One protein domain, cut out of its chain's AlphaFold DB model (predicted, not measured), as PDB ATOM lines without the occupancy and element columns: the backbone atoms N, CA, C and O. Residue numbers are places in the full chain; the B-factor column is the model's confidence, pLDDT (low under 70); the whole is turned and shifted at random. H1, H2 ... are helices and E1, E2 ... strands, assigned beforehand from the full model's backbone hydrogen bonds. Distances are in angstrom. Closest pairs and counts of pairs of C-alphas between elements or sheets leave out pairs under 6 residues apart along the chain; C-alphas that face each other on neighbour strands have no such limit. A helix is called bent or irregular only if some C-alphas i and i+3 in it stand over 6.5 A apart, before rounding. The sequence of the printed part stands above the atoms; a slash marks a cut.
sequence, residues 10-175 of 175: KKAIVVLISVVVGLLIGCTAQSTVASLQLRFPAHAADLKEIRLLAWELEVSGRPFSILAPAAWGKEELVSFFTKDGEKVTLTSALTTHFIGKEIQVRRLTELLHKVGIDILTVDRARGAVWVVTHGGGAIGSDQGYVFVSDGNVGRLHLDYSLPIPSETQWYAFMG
ATOM      1  N   LYS A  10     220.725 181.462 224.680       51.22
ATOM      2  CA  LYS A  10     220.954 180.410 223.667       51.22
ATOM      3  C   LYS A  10     219.742 180.156 222.761       51.22
ATOM      4  O   LYS A  10     219.918 179.926 221.571       51.22
ATOM      5  N   LYS A  11     218.515 180.231 223.295       52.53
ATOM      6  CA  LYS A  11     217.284 180.045 222.504       52.53
ATOM      7  C   LYS A  11     217.055 181.206 221.533       52.53
ATOM      8  O   LYS A  11     216.682 180.961 220.395       52.53
ATOM      9  N   ALA A  12     217.338 182.441 221.951       56.34
ATOM     10  CA  ALA A  12     217.212 183.617 221.091       56.34
ATOM     11  C   ALA A  12     218.194 183.580 219.907       56.34
ATOM     12  O   ALA A  12     217.799 183.876 218.785       56.34
ATOM     13  N   ILE A  13     219.440 183.145 220.135       61.03
ATOM     14  CA  ILE A  13     220.448 182.993 219.071       61.03
ATOM     15  C   ILE A  13     220.047 181.894 218.078       61.03
ATOM     16  O   ILE A  13     220.133 182.108 216.874       61.03
ATOM     17  N   VAL A  14     219.561 180.743 218.559       59.88
ATOM     18  CA  VAL A  14     219.079 179.659 217.684       59.88
ATOM     19  C   VAL A  14     217.891 180.122 216.840       59.88
ATOM     20  O   VAL A  14     217.892 179.903 215.635       59.88
ATOM     21  N   VAL A  15     216.923 180.829 217.434       61.34
ATOM     22  CA  VAL A  15     215.778 181.392 216.698       61.34
ATOM     23  C   VAL A  15     216.239 182.404 215.646       61.34
ATOM     24  O   VAL A  15     215.776 182.346 214.512       61.34
ATOM     25  N   LEU A  16     217.181 183.292 215.979       60.28
ATOM     26  CA  LEU A  16     217.702 184.284 215.036       60.28
ATOM     27  C   LEU A  16     218.423 183.620 213.851       60.28
ATOM     28  O   LEU A  16     218.189 183.994 212.706       60.28
ATOM     29  N   ILE A  17     219.255 182.607 214.114       61.47
ATOM     30  CA  ILE A  17     219.950 181.842 213.068       61.47
ATOM     31  C   ILE A  17     218.935 181.105 212.187       61.47
ATOM     32  O   ILE A  17     219.036 181.183 210.969       61.47
ATOM     33  N   SER A  18     217.925 180.449 212.767       52.88
ATOM     34  CA  SER A  18     216.874 179.771 211.996       52.88
ATOM     35  C   SER A  18     216.070 180.735 211.122       52.88
ATOM     36  O   SER A  18     215.762 180.399 209.983       52.88
ATOM     37  N   VAL A  19     215.771 181.941 211.616       62.47
ATOM     38  CA  VAL A  19     215.084 182.979 210.833       62.47
ATOM     39  C   VAL A  19     215.955 183.450 209.669       62.47
ATOM     40  O   VAL A  19     215.463 183.530 208.549       62.47
ATOM     41  N   VAL A  20     217.244 183.716 209.902       58.81
ATOM     42  CA  VAL A  20     218.177 184.160 208.851       58.81
ATOM     43  C   VAL A  20     218.385 183.073 207.798       58.81
ATOM     44  O   VAL A  20     218.327 183.361 206.605       58.81
ATOM     45  N   VAL A  21     218.571 181.821 208.220       58.72
ATOM     46  CA  VAL A  21     218.702 180.672 207.313       58.72
ATOM     47  C   VAL A  21     217.414 180.468 206.510       58.72
ATOM     48  O   VAL A  21     217.484 180.326 205.295       58.72
ATOM     49  N   GLY A  22     216.239 180.546 207.143       54.84
ATOM     50  CA  GLY A  22     214.950 180.451 206.450       54.84
ATOM     51  C   GLY A  22     214.729 181.566 205.422       54.84
ATOM     52  O   GLY A  22     214.270 181.299 204.313       54.84
ATOM     53  N   LEU A  23     215.115 182.805 205.747       57.16
ATOM     54  CA  LEU A  23     215.055 183.947 204.826       57.16
ATOM     55  C   LEU A  23     216.000 183.785 203.631       57.16
ATOM     56  O   LEU A  23     215.611 184.074 202.501       57.16
ATOM     57  N   LEU A  24     217.225 183.308 203.869       57.56
ATOM     58  CA  LEU A  24     218.202 183.044 202.812       57.56
ATOM     59  C   LEU A  24     217.712 181.937 201.873       57.56
ATOM     60  O   LEU A  24     217.712 182.141 200.662       57.56
ATOM     61  N   ILE A  25     217.221 180.820 202.419       58.88
ATOM     62  CA  ILE A  25     216.673 179.708 201.630       58.88
ATOM     63  C   ILE A  25     215.469 180.181 200.803       58.88
ATOM     64  O   ILE A  25     215.429 179.950 199.595       58.88
ATOM     65  N   GLY A  26     214.537 180.925 201.408       57.09
ATOM     66  CA  GLY A  26     213.374 181.471 200.702       57.09
ATOM     67  C   GLY A  26     213.753 182.417 199.557       57.09
ATOM     68  O   GLY A  26     213.192 182.321 198.465       57.09
ATOM     69  N   CYS A  27     214.750 183.281 199.765       65.88
ATOM     70  CA  CYS A  27     215.266 184.176 198.727       65.88
ATOM     71  C   CYS A  27     215.928 183.391 197.580       65.88
ATOM     72  O   CYS A  27     215.684 183.672 196.403       65.88
ATOM     73  N   THR A  28     216.704 182.350 197.906       71.94
ATOM     74  CA  THR A  28     217.309 181.488 196.883       71.94
ATOM     75  C   THR A  28     216.253 180.726 196.089       71.94
ATOM     76  O   THR A  28     216.319 180.739 194.861       71.94
ATOM     77  N   ALA A  29     215.220 180.180 196.738       68.94
ATOM     78  CA  ALA A  29     214.155 179.454 196.053       68.94
ATOM     79  C   ALA A  29     213.355 180.340 195.096       68.94
ATOM     80  O   ALA A  29     213.131 179.976 193.941       68.94
ATOM     81  N   GLN A  30     213.018 181.556 195.529       76.94
ATOM     82  CA  GLN A  30     212.388 182.557 194.668       76.94
ATOM     83  C   GLN A  30     213.232 182.864 193.431       76.94
ATOM     84  O   GLN A  30     212.714 182.855 192.312       76.94
ATOM     85  N   SER A  31     214.533 183.107 193.618       79.69
ATOM     86  CA  SER A  31     215.442 183.437 192.516       79.69
ATOM     87  C   SER A  31     215.608 182.281 191.519       79.69
ATOM     88  O   SER A  31     215.635 182.497 190.303       79.69
ATOM     89  N   THR A  32     215.643 181.045 192.018       83.56
ATOM     90  CA  THR A  32     215.772 179.827 191.218       83.56
ATOM     91  C   THR A  32     214.521 179.571 190.387       83.56
ATOM     92  O   THR A  32     214.615 179.412 189.167       83.56
ATOM     93  N   VAL A  33     213.337 179.600 191.008       86.38
ATOM     94  CA  VAL A  33     212.069 179.364 190.305       86.38
ATOM     95  C   VAL A  33     211.797 180.471 189.278       86.38
ATOM     96  O   VAL A  33     211.380 180.177 188.158       86.38
ATOM     97  N   ALA A  34     212.125 181.730 189.588       86.62
ATOM     98  CA  ALA A  34     212.037 182.825 188.620       86.62
ATOM     99  C   ALA A  34     212.985 182.616 187.422       86.62
ATOM    100  O   ALA A  34     212.606 182.833 186.269       86.62
ATOM    101  N   SER A  35     214.201 182.125 187.669       87.50
ATOM    102  CA  SER A  35     215.165 181.795 186.611       87.50
ATOM    103  C   SER A  35     214.713 180.617 185.742       87.50
ATOM    104  O   SER A  35     214.989 180.586 184.543       87.50
ATOM    105  N   LEU A  36     214.018 179.631 186.314       89.12
ATOM    106  CA  LEU A  36     213.369 178.556 185.554       89.12
ATOM    107  C   LEU A  36     212.231 179.094 184.683       89.12
ATOM    108  O   LEU A  36     212.174 178.793 183.493       89.12
ATOM    109  N   GLN A  37     211.375 179.957 185.231       92.81
ATOM    110  CA  GLN A  37     210.289 180.591 184.482       92.81
ATOM    111  C   GLN A  37     210.807 181.391 183.274       92.81
ATOM    112  O   GLN A  37     210.217 181.320 182.197       92.81
ATOM    113  N   LEU A  38     211.939 182.092 183.420       90.44
ATOM    114  CA  LEU A  38     212.595 182.818 182.323       90.44
ATOM    115  C   LEU A  38     213.200 181.896 181.254       90.44
ATOM    116  O   LEU A  38     213.232 182.264 180.081       90.44
ATOM    117  N   ARG A  39     213.682 180.708 181.637       89.69
ATOM    118  CA  ARG A  39     214.280 179.727 180.715       89.69
ATOM    119  C   ARG A  39     213.247 178.855 180.008       89.69
ATOM    120  O   ARG A  39     213.557 178.312 178.948       89.69
ATOM    121  N   PHE A  40     212.031 178.745 180.545       92.12
ATOM    122  CA  PHE A  40     210.978 177.896 179.985       92.12
ATOM    123  C   PHE A  40     210.772 178.081 178.470       92.12
ATOM    124  O   PHE A  40     210.752 177.069 177.768       92.12
ATOM    125  N   PRO A  41     210.670 179.310 177.912       93.12
ATOM    126  CA  PRO A  41     210.408 179.491 176.482       93.12
ATOM    127  C   PRO A  41     211.447 178.829 175.567       93.12
ATOM    128  O   PRO A  41     211.088 178.356 174.492       93.12
ATOM    129  N   ALA A  42     212.710 178.734 176.001       91.56
ATOM    130  CA  ALA A  42     213.773 178.081 175.237       91.56
ATOM    131  C   ALA A  42     213.583 176.556 175.123       91.56
ATOM    132  O   ALA A  42     214.083 175.945 174.182       91.56
ATOM    133  N   HIS A  43     212.838 175.954 176.052       91.88
ATOM    134  CA  HIS A  43     212.591 174.512 176.124       91.88
ATOM    135  C   HIS A  43     211.116 174.142 175.914       91.88
ATOM    136  O   HIS A  43     210.768 172.965 175.952       91.88
ATOM    137  N   ALA A  44     210.234 175.119 175.686       93.44
ATOM    138  CA  ALA A  44     208.785 174.929 175.715       93.44
ATOM    139  C   ALA A  44     208.294 173.840 174.749       93.44
ATOM    140  O   ALA A  44     207.457 173.021 175.120       93.44
ATOM    141  N   ALA A  45     208.816 173.817 173.519       94.69
ATOM    142  CA  ALA A  45     208.446 172.808 172.529       94.69
ATOM    143  C   ALA A  45     208.863 171.398 172.975       94.69
ATOM    144  O   ALA A  45     208.037 170.485 172.970       94.69
ATOM    145  N   ASP A  46     210.107 171.250 173.438       94.31
ATOM    146  CA  ASP A  46     210.647 169.970 173.903       94.31
ATOM    147  C   ASP A  46     209.899 169.474 175.154       94.31
ATOM    148  O   ASP A  46     209.501 168.316 175.214       94.31
ATOM    149  N   LEU A  47     209.620 170.349 176.129       93.62
ATOM    150  CA  LEU A  47     208.882 170.014 177.357       93.62
ATOM    151  C   LEU A  47     207.439 169.569 177.077       93.62
ATOM    152  O   LEU A  47     206.929 168.641 177.711       93.62
ATOM    153  N   LYS A  48     206.769 170.198 176.105       94.88
ATOM    154  CA  LYS A  48     205.425 169.790 175.671       94.88
ATOM    155  C   LYS A  48     205.435 168.424 174.999       94.88
ATOM    156  O   LYS A  48     204.524 167.633 175.252       94.88
ATOM    157  N   GLU A  49     206.440 168.157 174.167       94.31
ATOM    158  CA  GLU A  49     206.623 166.860 173.516       94.31
ATOM    159  C   GLU A  49     206.936 165.770 174.549       94.31
ATOM    160  O   GLU A  49     206.266 164.739 174.561       94.31
ATOM    161  N   ILE A  50     207.849 166.041 175.491       90.88
ATOM    162  CA  ILE A  50     208.155 165.165 176.632       90.88
ATOM    163  C   ILE A  50     206.875 164.782 177.363       90.88
ATOM    164  O   ILE A  50     206.615 163.601 177.551       90.88
ATOM    165  N   ARG A  51     206.035 165.758 177.730       91.62
ATOM    166  CA  ARG A  51     204.763 165.504 178.423       91.62
ATOM    167  C   ARG A  51     203.833 164.583 177.621       91.62
ATOM    168  O   ARG A  51     203.210 163.700 178.202       91.62
ATOM    169  N   LEU A  52     203.717 164.794 176.308       91.62
ATOM    170  CA  LEU A  52     202.873 163.963 175.440       91.62
ATOM    171  C   LEU A  52     203.378 162.517 175.385       91.62
ATOM    172  O   LEU A  52     202.603 161.597 175.635       91.62
ATOM    173  N   LEU A  53     204.676 162.337 175.131       88.25
ATOM    174  CA  LEU A  53     205.315 161.021 175.090       88.25
ATOM    175  C   LEU A  53     205.243 160.318 176.449       88.25
ATOM    176  O   LEU A  53     204.981 159.122 176.510       88.25
ATOM    177  N   ALA A  54     205.410 161.063 177.542       83.69
ATOM    178  CA  ALA A  54     205.332 160.540 178.900       83.69
ATOM    179  C   ALA A  54     203.956 159.929 179.202       83.69
ATOM    180  O   ALA A  54     203.884 158.859 179.799       83.69
ATOM    181  N   TRP A  55     202.865 160.561 178.755       85.31
ATOM    182  CA  TRP A  55     201.523 159.985 178.879       85.31
ATOM    183  C   TRP A  55     201.240 158.849 177.906       85.31
ATOM    184  O   TRP A  55     200.474 157.950 178.239       85.31
ATOM    185  N   GLU A  56     201.810 158.883 176.705       82.62
ATOM    186  CA  GLU A  56     201.661 157.784 175.750       82.62
ATOM    187  C   GLU A  56     202.359 156.513 176.250       82.62
ATOM    188  O   GLU A  56     201.864 155.406 176.034       82.62
ATOM    189  N   LEU A  57     203.492 156.673 176.933       77.50
ATOM    190  CA  LEU A  57     204.303 155.601 177.513       77.50
ATOM    191  C   LEU A  57     203.866 155.204 178.931       77.50
ATOM    192  O   LEU A  57     204.468 154.318 179.527       77.50
ATOM    193  N   GLU A  58     202.835 155.848 179.472       74.88
ATOM    194  CA  GLU A  58     202.278 155.575 180.794       74.88
ATOM    195  C   GLU A  58     201.547 154.216 180.776       74.88
ATOM    196  O   GLU A  58     200.564 154.026 180.055       74.88
ATOM    197  N   VAL A  59     202.075 153.248 181.539       62.47
ATOM    198  CA  VAL A  59     201.673 151.826 181.498       62.47
ATOM    199  C   VAL A  59     200.712 151.432 182.630       62.47
ATOM    200  O   VAL A  59     200.068 150.385 182.563       62.47
ATOM    201  N   SER A  60     200.593 152.230 183.695       54.50
ATOM    202  CA  SER A  60     199.758 151.926 184.858       54.50
ATOM    203  C   SER A  60     199.358 153.170 185.658       54.50
ATOM    204  O   SER A  60     200.178 154.036 185.916       54.50
ATOM    205  N   GLY A  61     198.168 153.183 186.266       47.41
ATOM    206  CA  GLY A  61     197.757 154.245 187.206       47.41
ATOM    207  C   GLY A  61     198.645 154.449 188.457       47.41
ATOM    208  O   GLY A  61     198.232 155.167 189.364       47.41
ATOM    209  N   ARG A  62     199.826 153.814 188.546       49.66
ATOM    210  CA  ARG A  62     200.867 154.055 189.549       49.66
ATOM    211  C   ARG A  62     201.953 154.982 188.982       49.66
ATOM    212  O   ARG A  62     202.344 154.797 187.832       49.66
ATOM    213  N   PRO A  63     202.485 155.923 189.782       51.25
ATOM    214  CA  PRO A  63     203.553 156.799 189.330       51.25
ATOM    215  C   PRO A  63     204.797 156.018 188.912       51.25
ATOM    216  O   PRO A  63     205.195 155.087 189.615       51.25
ATOM    217  N   PHE A  64     205.418 156.418 187.804       57.34
ATOM    218  CA  PHE A  64     206.728 155.916 187.394       57.34
ATOM    219  C   PHE A  64     207.665 157.080 187.081       57.34
ATOM    220  O   PHE A  64     207.219 158.113 186.571       57.34
ATOM    221  N   SER A  65     208.952 156.897 187.371       56.41
ATOM    222  CA  SER A  65     210.005 157.862 187.050       56.41
ATOM    223  C   SER A  65     210.955 157.299 185.997       56.41
ATOM    224  O   SER A  65     211.446 156.195 186.181       56.41
ATOM    225  N   ILE A  66     211.221 158.045 184.926       62.34
ATOM    226  CA  ILE A  66     212.269 157.793 183.935       62.34
ATOM    227  C   ILE A  66     213.497 158.601 184.338       62.34
ATOM    228  O   ILE A  66     213.423 159.828 184.393       62.34
ATOM    229  N   LEU A  67     214.622 157.934 184.578       58.75
ATOM    230  CA  LEU A  67     215.909 158.622 184.687       58.75
ATOM    231  C   LEU A  67     216.545 158.794 183.311       58.75
ATOM    232  O   LEU A  67     216.613 157.835 182.536       58.75
ATOM    233  N   ALA A  68     217.030 160.001 183.017       53.62
ATOM    234  CA  ALA A  68     217.814 160.221 181.813       53.62
ATOM    235  C   ALA A  68     219.185 159.529 181.929       53.62
ATOM    236  O   ALA A  68     219.761 159.458 183.020       53.62
ATOM    237  N   PRO A  69     219.757 159.016 180.827       50.38
ATOM    238  CA  PRO A  69     221.011 158.280 180.895       50.38
ATOM    239  C   PRO A  69     222.190 159.237 181.125       50.38
ATOM    240  O   PRO A  69     222.724 159.805 180.174       50.38
ATOM    241  N   ALA A  70     222.617 159.406 182.382       43.88
ATOM    242  CA  ALA A  70     223.919 159.995 182.732       43.88
ATOM    243  C   ALA A  70     224.457 159.614 184.134       43.88
ATOM    244  O   ALA A  70     225.326 160.313 184.650       43.88
ATOM    245  N   ALA A  71     223.998 158.513 184.752       44.44
ATOM    246  CA  ALA A  71     224.435 158.139 186.111       44.44
ATOM    247  C   ALA A  71     225.005 156.715 186.272       44.44
ATOM    248  O   ALA A  71     225.878 156.535 187.114       44.44
ATOM    249  N   TRP A  72     224.626 155.720 185.457       37.12
ATOM    250  CA  TRP A  72     225.209 154.368 185.513       37.12
ATOM    251  C   TRP A  72     225.359 153.745 184.122       37.12
ATOM    252  O   TRP A  72     224.592 154.025 183.206       37.12
ATOM    253  N   GLY A  73     226.419 152.953 183.950       32.44
ATOM    254  CA  GLY A  73     226.944 152.510 182.660       32.44
ATOM    255  C   GLY A  73     225.918 151.899 181.694       32.44
ATOM    256  O   GLY A  73     225.257 150.920 181.998       32.44
ATOM    257  N   LYS A  74     225.883 152.475 180.491       35.66
ATOM    258  CA  LYS A  74     225.613 151.886 179.166       35.66
ATOM    259  C   LYS A  74     224.382 151.008 178.870       35.66
ATOM    260  O   LYS A  74     224.201 150.775 177.681       35.66
ATOM    261  N   GLU A  75     223.526 150.572 179.795       40.53
ATOM    262  CA  GLU A  75     222.545 149.520 179.425       40.53
ATOM    263  C   GLU A  75     221.055 149.758 179.699       40.53
ATOM    264  O   GLU A  75     220.246 148.937 179.277       40.53
ATOM    265  N   GLU A  76     220.622 150.886 180.267       42.88
ATOM    266  CA  GLU A  76     219.180 151.128 180.443       42.88
ATOM    267  C   GLU A  76     218.726 152.415 179.762       42.88
ATOM    268  O   GLU A  76     218.944 153.518 180.250       42.88
ATOM    269  N   LEU A  77     218.068 152.243 178.609       47.62
ATOM    270  CA  LEU A  77     217.461 153.314 177.809       47.62
ATOM    271  C   LEU A  77     216.481 154.177 178.626       47.62
ATOM    272  O   LEU A  77     216.337 155.362 178.330       47.62
ATOM    273  N   VAL A  78     215.848 153.576 179.642       51.22
ATOM    274  CA  VAL A  78     214.970 154.183 180.650       51.22
ATOM    275  C   VAL A  78     214.986 153.274 181.888       51.22
ATOM    276  O   VAL A  78     214.620 152.103 181.792       51.22
ATOM    277  N   SER A  79     215.393 153.787 183.048       51.09
ATOM    278  CA  SER A  79     215.187 153.103 184.335       51.09
ATOM    279  C   SER A  79     213.901 153.603 184.979       51.09
ATOM    280  O   SER A  79     213.721 154.815 185.081       51.09
ATOM    281  N   PHE A  80     213.039 152.680 185.409       56.53
ATOM    282  CA  PHE A  80     211.778 152.979 186.088       56.53
ATOM    283  C   PHE A  80     211.965 152.914 187.599       56.53
ATOM    284  O   PHE A  80     212.567 151.960 188.088       56.53
ATOM    285  N   PHE A  81     211.419 153.874 188.341       53.94
ATOM    286  CA  PHE A  81     211.441 153.860 189.807       53.94
ATOM    287  C   PHE A  81     210.040 154.004 190.388       53.94
ATOM    288  O   PHE A  81     209.176 154.662 189.802       53.94
ATOM    289  N   THR A  82     209.816 153.366 191.536       52.50
ATOM    290  CA  THR A  82     208.662 153.650 192.391       52.50
ATOM    291  C   THR A  82     208.822 155.033 193.027       52.50
ATOM    292  O   THR A  82     209.893 155.640 192.980       52.50
ATOM    293  N   LYS A  83     207.761 155.530 193.676       46.16
ATOM    294  CA  LYS A  83     207.790 156.803 194.417       46.16
ATOM    295  C   LYS A  83     208.909 156.862 195.473       46.16
ATOM    296  O   LYS A  83     209.392 157.949 195.770       46.16
ATOM    297  N   ASP A  84     209.319 155.711 196.001       46.72
ATOM    298  CA  ASP A  84     210.337 155.593 197.049       46.72
ATOM    299  C   ASP A  84     211.759 155.411 196.479       46.72
ATOM    300  O   ASP A  84     212.702 155.143 197.220       46.72
ATOM    301  N   GLY A  85     211.930 155.552 195.159       45.12
ATOM    302  CA  GLY A  85     213.232 155.436 194.499       45.12
ATOM    303  C   GLY A  85     213.712 153.994 194.326       45.12
ATOM    304  O   GLY A  85     214.873 153.770 193.990       45.12
ATOM    305  N   GLU A  86     212.840 153.001 194.522       51.06
ATOM    306  CA  GLU A  86     213.170 151.609 194.225       51.06
ATOM    307  C   GLU A  86     213.061 151.356 192.727       51.06
ATOM    308  O   GLU A  86     212.036 151.643 192.103       51.06
ATOM    309  N   LYS A  87     214.115 150.785 192.140       53.62
ATOM    310  CA  LYS A  87     214.126 150.428 190.725       53.62
ATOM    311  C   LYS A  87     213.059 149.371 190.445       53.62
ATOM    312  O   LYS A  87     213.124 148.247 190.943       53.62
ATOM    313  N   VAL A  88     212.102 149.708 189.590       56.88
ATOM    314  CA  VAL A  88     211.122 148.767 189.060       56.88
ATOM    315  C   VAL A  88     211.846 147.879 188.057       56.88
ATOM    316  O   VAL A  88     212.276 148.329 186.994       56.88
ATOM    317  N   THR A  89     211.994 146.597 188.391       53.88
ATOM    318  CA  THR A  89     212.448 145.604 187.415       53.88
ATOM    319  C   THR A  89     211.440 145.572 186.269       53.88
ATOM    320  O   THR A  89     210.245 145.396 186.510       53.88
ATOM    321  N   LEU A  90     211.913 145.758 185.033       55.12
ATOM    322  CA  LEU A  90     211.097 145.625 183.825       55.12
ATOM    323  C   LEU A  90     210.465 144.227 183.811       55.12
ATOM    324  O   LEU A  90     211.117 143.228 183.518       55.12
ATOM    325  N   THR A  91     209.193 144.149 184.199       53.69
ATOM    326  CA  THR A  91     208.430 142.903 184.144       53.69
ATOM    327  C   THR A  91     208.058 142.603 182.698       53.69
ATOM    328  O   THR A  91     207.977 143.508 181.867       53.69
ATOM    329  N   SER A  92     207.748 141.343 182.391       49.69
ATOM    330  CA  SER A  92     207.230 140.945 181.075       49.69
ATOM    331  C   SER A  92     206.031 141.792 180.624       49.69
ATOM    332  O   SER A  92     205.930 142.100 179.443       49.69
ATOM    333  N   ALA A  93     205.177 142.245 181.550       51.16
ATOM    334  CA  ALA A  93     204.031 143.110 181.261       51.16
ATOM    335  C   ALA A  93     204.423 144.528 180.797       51.16
ATOM    336  O   ALA A  93     203.821 145.053 179.860       51.16
ATOM    337  N   LEU A  94     205.446 145.136 181.411       60.00
ATOM    338  CA  LEU A  94     206.011 146.412 180.955       60.00
ATOM    339  C   LEU A  94     206.696 146.239 179.598       60.00
ATOM    340  O   LEU A  94     206.470 147.034 178.692       60.00
ATOM    341  N   THR A  95     207.463 145.159 179.429       61.72
ATOM    342  CA  THR A  95     208.103 144.830 178.153       61.72
ATOM    343  C   THR A  95     207.072 144.710 177.034       61.72
ATOM    344  O   THR A  95     207.248 145.335 175.997       61.72
ATOM    345  N   THR A  96     205.958 143.998 177.249       61.34
ATOM    346  CA  THR A  96     204.870 143.887 176.262       61.34
ATOM    347  C   THR A  96     204.230 145.233 175.922       61.34
ATOM    348  O   THR A  96     203.850 145.437 174.775       61.34
ATOM    349  N   HIS A  97     204.132 146.168 176.871       66.69
ATOM    350  CA  HIS A  97     203.584 147.501 176.603       66.69
ATOM    351  C   HIS A  97     204.493 148.362 175.715       66.69
ATOM    352  O   HIS A  97     204.003 149.200 174.956       66.69
ATOM    353  N   PHE A  98     205.809 148.169 175.815       68.00
ATOM    354  CA  PHE A  98     206.780 148.895 174.998       68.00
ATOM    355  C   PHE A  98     207.011 148.273 173.619       68.00
ATOM    356  O   PHE A  98     207.616 148.935 172.777       68.00
ATOM    357  N   ILE A  99     206.499 147.061 173.361       67.00
ATOM    358  CA  ILE A  99     206.509 146.468 172.018       67.00
ATOM    359  C   ILE A  99     205.760 147.411 171.067       67.00
ATOM    360  O   ILE A  99     204.570 147.671 171.243       67.00
ATOM    361  N   GLY A 100     206.463 147.919 170.055       70.25
ATOM    362  CA  GLY A 100     205.923 148.872 169.084       70.25
ATOM    363  C   GLY A 100     205.953 150.342 169.525       70.25
ATOM    364  O   GLY A 100     205.430 151.189 168.800       70.25
ATOM    365  N   LYS A 101     206.547 150.663 170.685       76.38
ATOM    366  CA  LYS A 101     206.751 152.040 171.185       76.38
ATOM    367  C   LYS A 101     208.225 152.449 171.260       76.38
ATOM    368  O   LYS A 101     208.582 153.436 171.905       76.38
ATOM    369  N   GLU A 102     209.112 151.700 170.614       73.88
ATOM    370  CA  GLU A 102     210.562 151.884 170.698       73.88
ATOM    371  C   GLU A 102     211.006 153.244 170.138       73.88
ATOM    372  O   GLU A 102     211.974 153.835 170.622       73.88
ATOM    373  N   ILE A 103     210.285 153.761 169.138       77.88
ATOM    374  CA  ILE A 103     210.528 155.087 168.554       77.88
ATOM    375  C   ILE A 103     210.205 156.181 169.578       77.88
ATOM    376  O   ILE A 103     211.007 157.092 169.769       77.88
ATOM    377  N   GLN A 104     209.071 156.069 170.271       81.31
ATOM    378  CA  GLN A 104     208.629 157.013 171.295       81.31
ATOM    379  C   GLN A 104     209.578 157.019 172.490       81.31
ATOM    380  O   GLN A 104     209.962 158.089 172.953       81.31
ATOM    381  N   VAL A 105     210.001 155.838 172.955       75.88
ATOM    382  CA  VAL A 105     210.986 155.717 174.039       75.88
ATOM    383  C   VAL A 105     212.296 156.390 173.639       75.88
ATOM    384  O   VAL A 105     212.800 157.228 174.380       75.88
ATOM    385  N   ARG A 106     212.816 156.100 172.438       76.19
ATOM    386  CA  ARG A 106     214.047 156.727 171.936       76.19
ATOM    387  C   ARG A 106     213.923 158.245 171.862       76.19
ATOM    388  O   ARG A 106     214.806 158.951 172.341       76.19
ATOM    389  N   ARG A 107     212.821 158.740 171.296       84.81
ATOM    390  CA  ARG A 107     212.557 160.173 171.168       84.81
ATOM    391  C   ARG A 107     212.475 160.853 172.532       84.81
ATOM    392  O   ARG A 107     213.040 161.927 172.713       84.81
ATOM    393  N   LEU A 108     211.812 160.220 173.497       84.25
ATOM    394  CA  LEU A 108     211.737 160.727 174.859       84.25
ATOM    395  C   LEU A 108     213.132 160.819 175.486       84.25
ATOM    396  O   LEU A 108     213.488 161.873 176.002       84.25
ATOM    397  N   THR A 109     213.953 159.773 175.374       75.44
ATOM    398  CA  THR A 109     215.335 159.778 175.879       75.44
ATOM    399  C   THR A 109     216.180 160.894 175.249       75.44
ATOM    400  O   THR A 109     216.902 161.591 175.963       75.44
ATOM    401  N   GLU A 110     216.067 161.114 173.935       81.38
ATOM    402  CA  GLU A 110     216.752 162.211 173.233       81.38
ATOM    403  C   GLU A 110     216.346 163.587 173.775       81.38
ATOM    404  O   GLU A 110     217.203 164.443 174.003       81.38
ATOM    405  N   LEU A 111     215.048 163.805 174.007       86.62
ATOM    406  CA  LEU A 111     214.528 165.064 174.541       86.62
ATOM    407  C   LEU A 111     214.974 165.302 175.986       86.62
ATOM    408  O   LEU A 111     215.387 166.414 176.315       86.62
ATOM    409  N   LEU A 112     214.935 164.270 176.834       83.88
ATOM    410  CA  LEU A 112     215.403 164.364 178.218       83.88
ATOM    411  C   LEU A 112     216.882 164.762 178.273       83.88
ATOM    412  O   LEU A 112     217.248 165.677 179.007       83.88
ATOM    413  N   HIS A 113     217.713 164.149 177.424       81.19
ATOM    414  CA  HIS A 113     219.126 164.501 177.311       81.19
ATOM    415  C   HIS A 113     219.334 165.928 176.783       81.19
ATOM    416  O   HIS A 113     220.113 166.690 177.351       81.19
ATOM    417  N   LYS A 114     218.607 166.322 175.728       83.56
ATOM    418  CA  LYS A 114     218.695 167.662 175.124       83.56
ATOM    419  C   LYS A 114     218.370 168.779 176.120       83.56
ATOM    420  O   LYS A 114     219.001 169.832 176.080       83.56
ATOM    421  N   VAL A 115     217.372 168.568 176.976       84.94
ATOM    422  CA  VAL A 115     216.909 169.570 177.951       84.94
ATOM    423  C   VAL A 115     217.713 169.510 179.262       84.94
ATOM    424  O   VAL A 115     217.633 170.442 180.057       84.94
ATOM    425  N   GLY A 116     218.529 168.472 179.477       79.94
ATOM    426  CA  GLY A 116     219.287 168.294 180.723       79.94
ATOM    427  C   GLY A 116     218.382 167.924 181.900       79.94
ATOM    428  O   GLY A 116     218.490 168.488 182.988       79.94
ATOM    429  N   ILE A 117     217.425 167.035 181.647       81.62
ATOM    430  CA  ILE A 117     216.483 166.529 182.645       81.62
ATOM    431  C   ILE A 117     217.081 165.267 183.236       81.62
ATOM    432  O   ILE A 117     217.487 164.394 182.481       81.62
ATOM    433  N   ASP A 118     217.075 165.146 184.558       75.00
ATOM    434  CA  ASP A 118     217.592 163.964 185.247       75.00
ATOM    435  C   ASP A 118     216.477 162.961 185.541       75.00
ATOM    436  O   ASP A 118     216.678 161.756 185.399       75.00
ATOM    437  N   ILE A 119     215.287 163.452 185.906       77.00
ATOM    438  CA  ILE A 119     214.145 162.633 186.323       77.00
ATOM    439  C   ILE A 119     212.869 163.138 185.649       77.00
ATOM    440  O   ILE A 119     212.519 164.311 185.740       77.00
ATOM    441  N   LEU A 120     212.117 162.244 185.018       81.38
ATOM    442  CA  LEU A 120     210.767 162.501 184.525       81.38
ATOM    443  C   LEU A 120     209.789 161.609 185.281       81.38
ATOM    444  O   LEU A 120     209.861 160.399 185.141       81.38
ATOM    445  N   THR A 121     208.847 162.174 186.028       79.81
ATOM    446  CA  THR A 121     207.824 161.401 186.751       79.81
ATOM    447  C   THR A 121     206.442 161.662 186.173       79.81
ATOM    448  O   THR A 121     206.090 162.810 185.916       79.81
ATOM    449  N   VAL A 122     205.631 160.618 185.999       81.00
ATOM    450  CA  VAL A 122     204.232 160.734 185.557       81.00
ATOM    451  C   VAL A 122     203.315 160.210 186.653       81.00
ATOM    452  O   VAL A 122     203.443 159.059 187.047       81.00
ATOM    453  N   ASP A 123     202.367 161.020 187.124       79.44
ATOM    454  CA  ASP A 123     201.294 160.606 188.038       79.44
ATOM    455  C   ASP A 123     199.951 160.932 187.394       79.44
ATOM    456  O   ASP A 123     199.450 162.058 187.442       79.44
ATOM    457  N   ARG A 124     199.346 159.927 186.767       76.00
ATOM    458  CA  ARG A 124     198.064 160.097 186.083       76.00
ATOM    459  C   ARG A 124     196.903 160.313 187.049       76.00
ATOM    460  O   ARG A 124     195.976 161.040 186.701       76.00
ATOM    461  N   ALA A 125     196.960 159.742 188.254       77.75
ATOM    462  CA  ALA A 125     195.917 159.918 189.266       77.75
ATOM    463  C   ALA A 125     195.846 161.377 189.736       77.75
ATOM    464  O   ALA A 125     194.760 161.924 189.919       77.75
ATOM    465  N   ARG A 126     197.007 162.028 189.857       79.50
ATOM    466  CA  ARG A 126     197.126 163.466 190.131       79.50
ATOM    467  C   ARG A 126     197.224 164.320 188.871       79.50
ATOM    468  O   ARG A 126     197.504 165.508 188.987       79.50
ATOM    469  N   GLY A 127     197.030 163.742 187.684       87.31
ATOM    470  CA  GLY A 127     197.103 164.445 186.406       87.31
ATOM    471  C   GLY A 127     198.376 165.274 186.223       87.31
ATOM    472  O   GLY A 127     198.294 166.389 185.714       87.31
ATOM    473  N   ALA A 128     199.521 164.782 186.689       88.75
ATOM    474  CA  ALA A 128     200.753 165.550 186.779       88.75
ATOM    475  C   ALA A 128     201.922 164.869 186.059       88.75
ATOM    476  O   ALA A 128     202.037 163.643 186.038       88.75
ATOM    477  N   VAL A 129     202.785 165.689 185.459       89.31
ATOM    478  CA  VAL A 129     204.059 165.264 184.867       89.31
ATOM    479  C   VAL A 129     205.151 166.174 185.412       89.31
ATOM    480  O   VAL A 129     205.107 167.380 185.173       89.31
ATOM    481  N   TRP A 130     206.111 165.609 186.138       89.19
ATOM    482  CA  TRP A 130     207.266 166.327 186.670       89.19
ATOM    483  C   TRP A 130     208.474 166.078 185.798       89.19
ATOM    484  O   TRP A 130     208.794 164.942 185.469       89.19
ATOM    485  N   VAL A 131     209.160 167.160 185.485       89.62
ATOM    486  CA  VAL A 131     210.417 167.208 184.768       89.62
ATOM    487  C   VAL A 131     211.422 167.834 185.720       89.62
ATOM    488  O   VAL A 131     211.321 169.021 186.020       89.62
ATOM    489  N   VAL A 132     212.343 167.030 186.232       86.06
ATOM    490  CA  VAL A 132     213.229 167.390 187.339       86.06
ATOM    491  C   VAL A 132     214.674 167.358 186.868       86.06
ATOM    492  O   VAL A 132     215.131 166.376 186.280       86.06
ATOM    493  N   THR A 133     215.394 168.429 187.159       82.06
ATOM    494  CA  THR A 133     216.851 168.485 187.145       82.06
ATOM    495  C   THR A 133     217.303 168.391 188.598       82.06
ATOM    496  O   THR A 133     216.890 169.199 189.433       82.06
ATOM    497  N   HIS A 134     218.113 167.386 188.907       73.31
ATOM    498  CA  HIS A 134     218.554 167.100 190.261       73.31
ATOM    499  C   HIS A 134     219.509 168.200 190.729       73.31
ATOM    500  O   HIS A 134     220.497 168.531 190.064       73.31
ATOM    501  N   GLY A 135     219.220 168.787 191.887       60.50
ATOM    502  CA  GLY A 135     220.178 169.648 192.563       60.50
ATOM    503  C   GLY A 135     221.290 168.774 193.136       60.50
ATOM    504  O   GLY A 135     221.032 167.805 193.839       60.50
ATOM    505  N   GLY A 136     222.552 169.050 192.812       49.53
ATOM    506  CA  GLY A 136     223.660 168.211 193.272       49.53
ATOM    507  C   GLY A 136     223.777 168.147 194.806       49.53
ATOM    508  O   GLY A 136     224.319 169.064 195.421       49.53
ATOM    509  N   GLY A 137     223.349 167.034 195.412       48.38
ATOM    510  CA  GLY A 137     223.632 166.663 196.805       48.38
ATOM    511  C   GLY A 137     222.881 167.464 197.880       48.38
ATOM    512  O   GLY A 137     221.921 168.167 197.605       48.38
ATOM    513  N   ALA A 138     223.350 167.376 199.133       44.38
ATOM    514  CA  ALA A 138     222.666 167.845 200.357       44.38
ATOM    515  C   ALA A 138     222.316 169.353 200.437       44.38
ATOM    516  O   ALA A 138     221.752 169.794 201.434       44.38
ATOM    517  N   ILE A 139     222.691 170.145 199.431       45.81
ATOM    518  CA  ILE A 139     222.517 171.606 199.375       45.81
ATOM    519  C   ILE A 139     221.783 172.036 198.092       45.81
ATOM    520  O   ILE A 139     221.377 173.191 197.973       45.81
ATOM    521  N   GLY A 140     221.628 171.132 197.120       59.78
ATOM    522  CA  GLY A 140     220.917 171.384 195.876       59.78
ATOM    523  C   GLY A 140     219.517 170.800 195.956       59.78
ATOM    524  O   GLY A 140     219.351 169.594 195.855       59.78
ATOM    525  N   SER A 141     218.517 171.657 196.114       68.62
ATOM    526  CA  SER A 141     217.115 171.275 195.954       68.62
ATOM    527  C   SER A 141     216.825 170.769 194.544       68.62
ATOM    528  O   SER A 141     217.336 171.318 193.561       68.62
ATOM    529  N   ASP A 142     215.950 169.770 194.455       80.06
ATOM    530  CA  ASP A 142     215.357 169.357 193.191       80.06
ATOM    531  C   ASP A 142     214.581 170.519 192.587       80.06
ATOM    532  O   ASP A 142     213.894 171.277 193.272       80.06
ATOM    533  N   GLN A 143     214.699 170.682 191.278       86.62
ATOM    534  CA  GLN A 143     214.094 171.812 190.598       86.62
ATOM    535  C   GLN A 143     213.642 171.413 189.206       86.62
ATOM    536  O   GLN A 143     214.147 170.458 188.620       86.62
ATOM    537  N   GLY A 144     212.721 172.173 188.635       91.00
ATOM    538  CA  GLY A 144     212.340 171.973 187.248       91.00
ATOM    539  C   GLY A 144     210.928 172.434 186.975       91.00
ATOM    540  O   GLY A 144     210.514 173.504 187.426       91.00
ATOM    541  N   TYR A 145     210.198 171.634 186.209       93.06
ATOM    542  CA  TYR A 145     208.874 171.980 185.724       93.06
ATOM    543  C   TYR A 145     207.865 170.898 186.058       93.06
ATOM    544  O   TYR A 145     208.153 169.707 185.984       93.06
ATOM    545  N   VAL A 146     206.649 171.314 186.382       93.19
ATOM    546  CA  VAL A 146     205.515 170.413 186.535       93.19
ATOM    547  C   VAL A 146     204.384 170.874 185.632       93.19
ATOM    548  O   VAL A 146     204.023 172.052 185.600       93.19
ATOM    549  N   PHE A 147     203.827 169.929 184.886       95.00
ATOM    550  CA  PHE A 147     202.561 170.096 184.193       95.00
ATOM    551  C   PHE A 147     201.430 169.533 185.059       95.00
ATOM    552  O   PHE A 147     201.569 168.429 185.583       95.00
ATOM    553  N   VAL A 148     200.300 170.243 185.165       93.00
ATOM    554  CA  VAL A 148     199.119 169.821 185.941       93.00
ATOM    555  C   VAL A 148     197.842 169.928 185.105       93.00
ATOM    556  O   VAL A 148     197.380 171.021 184.795       93.00
ATOM    557  N   SER A 149     197.218 168.796 184.778       90.31
ATOM    558  CA  SER A 149     196.134 168.690 183.789       90.31
ATOM    559  C   SER A 149     194.854 169.467 184.095       90.31
ATOM    560  O   SER A 149     194.094 169.743 183.172       90.31
ATOM    561  N   ASP A 150     194.596 169.813 185.354       86.38
ATOM    562  CA  ASP A 150     193.443 170.620 185.768       86.38
ATOM    563  C   ASP A 150     193.828 172.050 186.176       86.38
ATOM    564  O   ASP A 150     192.966 172.839 186.553       86.38
ATOM    565  N   GLY A 151     195.119 172.399 186.096       81.81
ATOM    566  CA  GLY A 151     195.645 173.703 186.496       81.81
ATOM    567  C   GLY A 151     195.644 173.970 188.006       81.81
ATOM    568  O   GLY A 151     195.995 175.072 188.419       81.81
ATOM    569  N   ASN A 152     195.279 173.003 188.854       83.75
ATOM    570  CA  ASN A 152     195.301 173.186 190.302       83.75
ATOM    571  C   ASN A 152     196.595 172.629 190.907       83.75
ATOM    572  O   ASN A 152     196.631 171.519 191.439       83.75
ATOM    573  N   VAL A 153     197.667 173.424 190.861       81.88
ATOM    574  CA  VAL A 153     198.971 173.050 191.440       81.88
ATOM    575  C   VAL A 153     198.930 172.879 192.967       81.88
ATOM    576  O   VAL A 153     199.707 172.104 193.519       81.88
ATOM    577  N   GLY A 154     197.982 173.525 193.662       76.06
ATOM    578  CA  GLY A 154     197.878 173.496 195.127       76.06
ATOM    579  C   GLY A 154     197.656 172.096 195.712       76.06
ATOM    580  O   GLY A 154     198.042 171.835 196.848       76.06
ATOM    581  N   ARG A 155     197.114 171.159 194.922       77.12
ATOM    582  CA  ARG A 155     196.927 169.751 195.324       77.12
ATOM    583  C   ARG A 155     198.229 168.948 195.421       77.12
ATOM    584  O   ARG A 155     198.213 167.817 195.903       77.12
ATOM    585  N   LEU A 156     199.334 169.482 194.898       78.44
ATOM    586  CA  LEU A 156     200.620 168.789 194.841       78.44
ATOM    587  C   LEU A 156     201.507 169.055 196.062       78.44
ATOM    588  O   LEU A 156     202.517 168.376 196.199       78.44
ATOM    589  N   HIS A 157     201.113 169.976 196.955       76.12
ATOM    590  CA  HIS A 157     201.858 170.338 198.171       76.12
ATOM    591  C   HIS A 157     203.333 170.695 197.906       76.12
ATOM    592  O   HIS A 157     204.214 170.271 198.644       76.12
ATOM    593  N   LEU A 158     203.602 171.446 196.833       75.88
ATOM    594  CA  LEU A 158     204.947 171.936 196.523       75.88
ATOM    595  C   LEU A 158     205.298 173.117 197.432       75.88
ATOM    596  O   LEU A 158     204.506 174.056 197.534       75.88
ATOM    597  N   ASP A 159     206.492 173.089 198.029       73.38
ATOM    598  CA  ASP A 159     206.981 174.153 198.915       73.38
ATOM    599  C   ASP A 159     207.166 175.479 198.169       73.38
ATOM    600  O   ASP A 159     206.822 176.544 198.687       73.38
ATOM    601  N   TYR A 160     207.661 175.419 196.927       80.94
ATOM    602  CA  TYR A 160     207.794 176.588 196.066       80.94
ATOM    603  C   TYR A 160     207.427 176.284 194.613       80.94
ATOM    604  O   TYR A 160     208.007 175.407 193.972       80.94
ATOM    605  N   SER A 161     206.481 177.047 194.058       88.31
ATOM    606  CA  SER A 161     206.139 176.981 192.634       88.31
ATOM    607  C   SER A 161     205.666 178.326 192.085       88.31
ATOM    608  O   SER A 161     205.067 179.125 192.805       88.31
ATOM    609  N   LEU A 162     205.934 178.577 190.801       91.19
ATOM    610  CA  LEU A 162     205.427 179.733 190.058       91.19
ATOM    611  C   LEU A 162     204.825 179.281 188.720       91.19
ATOM    612  O   LEU A 162     205.420 178.439 188.046       91.19
ATOM    613  N   PRO A 163     203.670 179.833 188.306       93.31
ATOM    614  CA  PRO A 163     203.096 179.541 186.997       93.31
ATOM    615  C   PRO A 163     203.971 180.094 185.868       93.31
ATOM    616  O   PRO A 163     204.552 181.174 185.986       93.31
ATOM    617  N   ILE A 164     204.007 179.391 184.736       94.75
ATOM    618  CA  ILE A 164     204.615 179.889 183.500       94.75
ATOM    619  C   ILE A 164     203.594 180.796 182.784       94.75
ATOM    620  O   ILE A 164     202.568 180.302 182.323       94.75
ATOM    621  N   PRO A 165     203.827 182.117 182.644       89.38
ATOM    622  CA  PRO A 165     202.785 183.055 182.207       89.38
ATOM    623  C   PRO A 165     202.247 182.801 180.797       89.38
ATOM    624  O   PRO A 165     201.084 183.075 180.521       89.38
ATOM    625  N   SER A 166     203.094 182.292 179.901       88.12
ATOM    626  CA  SER A 166     202.738 182.003 178.511       88.12
ATOM    627  C   SER A 166     202.150 180.607 178.308       88.12
ATOM    628  O   SER A 166     201.788 180.263 177.188       88.12
ATOM    629  N   GLU A 167     202.104 179.777 179.352       91.56
ATOM    630  CA  GLU A 167     201.830 178.349 179.230       91.56
ATOM    631  C   GLU A 167     200.880 177.903 180.329       91.56
ATOM    632  O   GLU A 167     201.253 177.709 181.487       91.56
ATOM    633  N   THR A 168     199.621 177.708 179.953       90.38
ATOM    634  CA  THR A 168     198.616 177.177 180.869       90.38
ATOM    635  C   THR A 168     199.085 175.841 181.430       90.38
ATOM    636  O   THR A 168     199.623 175.024 180.681       90.38
ATOM    637  N   GLN A 169     198.815 175.601 182.716       94.06
ATOM    638  CA  GLN A 169     199.048 174.317 183.391       94.06
ATOM    639  C   GLN A 169     200.517 173.954 183.631       94.06
ATOM    640  O   GLN A 169     200.780 172.910 184.225       94.06
ATOM    641  N   TRP A 170     201.461 174.806 183.227       95.44
ATOM    642  CA  TRP A 170     202.877 174.637 183.517       95.44
ATOM    643  C   TRP A 170     203.311 175.521 184.678       95.44
ATOM    644  O   TRP A 170     202.956 176.698 184.759       95.44
ATOM    645  N   TYR A 171     204.128 174.947 185.550       94.38
ATOM    646  CA  TYR A 171     204.702 175.624 186.701       94.38
ATOM    647  C   TYR A 171     206.188 175.297 186.777       94.38
ATOM    648  O   TYR A 171     206.581 174.148 186.574       94.38
ATOM    649  N   ALA A 172     207.009 176.293 187.084       92.81
ATOM    650  CA  ALA A 172     208.351 176.060 187.595       92.81
ATOM    651  C   ALA A 172     208.253 175.741 189.089       92.81
ATOM    652  O   ALA A 172     207.419 176.323 189.788       92.81
ATOM    653  N   PHE A 173     209.093 174.841 189.588       90.56
ATOM    654  CA  PHE A 173     209.106 174.479 191.001       90.56
ATOM    655  C   PHE A 173     210.525 174.266 191.527       90.56
ATOM    656  O   PHE A 173     211.467 174.052 190.759       90.56
ATOM    657  N   MET A 174     210.636 174.320 192.851       84.94
ATOM    658  CA  MET A 174     211.795 173.892 193.625       84.94
ATOM    659  C   MET A 174     211.284 173.120 194.845       84.94
ATOM    660  O   MET A 174     210.304 173.549 195.462       84.94
ATOM    661  N   GLY A 175     211.894 171.971 195.124       72.06
ATOM    662  CA  GLY A 175     211.521 171.047 196.197       72.06
ATOM    663  C   GLY A 175     212.661 170.702 197.138       72.06
ATOM    664  O   GLY A 175     213.783 171.223 196.962       72.06
TER     665      GLY A 175
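AT A GLANCE: This is residues 10 to 175 of the 175 residues of an uncharacterized protein of Nitrospira sp (UniProt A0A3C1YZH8). A strongly twisted sheet of seven strands is covered on one face by the bent helix H1 and by H3, and residues 10 to 25 of H1 stick out as a long arm. The small H4 is on the opposite face; H2 is off the sheet. The printed part has 166 residues with four named helices and seven named strands, in the order H1 E1 E2 H2 H3 E3 E4 E5 H4 E6 E7, class mixed. The sheet runs E2 E1 E3 E4 E5 E7 E6, all antiparallel. The whole is compact, with a radius of gyration of the C-alphas of 17.6 A, yet elongated, spanning 62 by 36 by 28 A.

HOW THE PARTS SIT: H1, residues 10 to 56, was assigned as one helix by its hydrogen bonds but is bent: C-alphas 42 and 45 are 8.0 A apart. Its arms H1a, residues 10 to 42, and H1b, residues 45 to 56, are about perpendicular at 84 degrees; H1a is irregular, with C-alphas 38 and 41 7.1 A apart. Next come E1, residues 64 to 67, E2, 79 to 81, H2, 92 to 98, H3, 102 to 115, E3, 119 to 123, E4, 128 to 133, E5, 143 to 148, H4, 153 to 156, E6, 160 to 163, and E7, 170 to 174. H1a is on the sheet, over E7, at a height over the sheet of 5.4 A; the closest C-alphas, of Val 33 and Ala 172, are 5.7 A apart. H1b is on the same face, over E3 and E4. H1b touches H3, the closest C-alphas, of Ile 50 and Leu 108, 6.0 A apart, opposite ways at 36 degrees, only just a steep tilt. H3 is on that face too, over E1 and E3. H2 meets H3 only through their link. H4 lies over none of the strands. E3 E4 E5 form a meander, each strand the antiparallel neighbour of the one before; N 121 and O 130 are 2.8 A apart, N 131 and O 145 2.8 A. Two split strand-helix-strand units, each with another strand between its two strands, are E2, H2 H3, E3, left-handed in its crossover, and E5, H4, E6, right-handed. Every O i to N i+4 pair is within hydrogen-bond range in H1b, H2 and H3; in H1a 27 of 29 are, and H4 is too short for one.

IN THESE COORDINATES: H1a, 49.0 A long, begins at C-alpha 10 (220.954, 180.410, 223.667). H1b measures 16.8 A, H3 20.1 A, E4 16.4 A and E5 15.8 A. E7, 13.5 A, ends at C-alpha 174 (211.795, 173.892, 193.625).

THE WHOLE: The C-alphas farthest apart, of Lys 10 and Gly 100, are 64.8 A apart. The printed part has no cut; the link E1 to E2 is long. Mean pLDDT of the printed part is 72.6, and residues 10 to 27, 29, 59 to 99 and 135 to 141 are under 70.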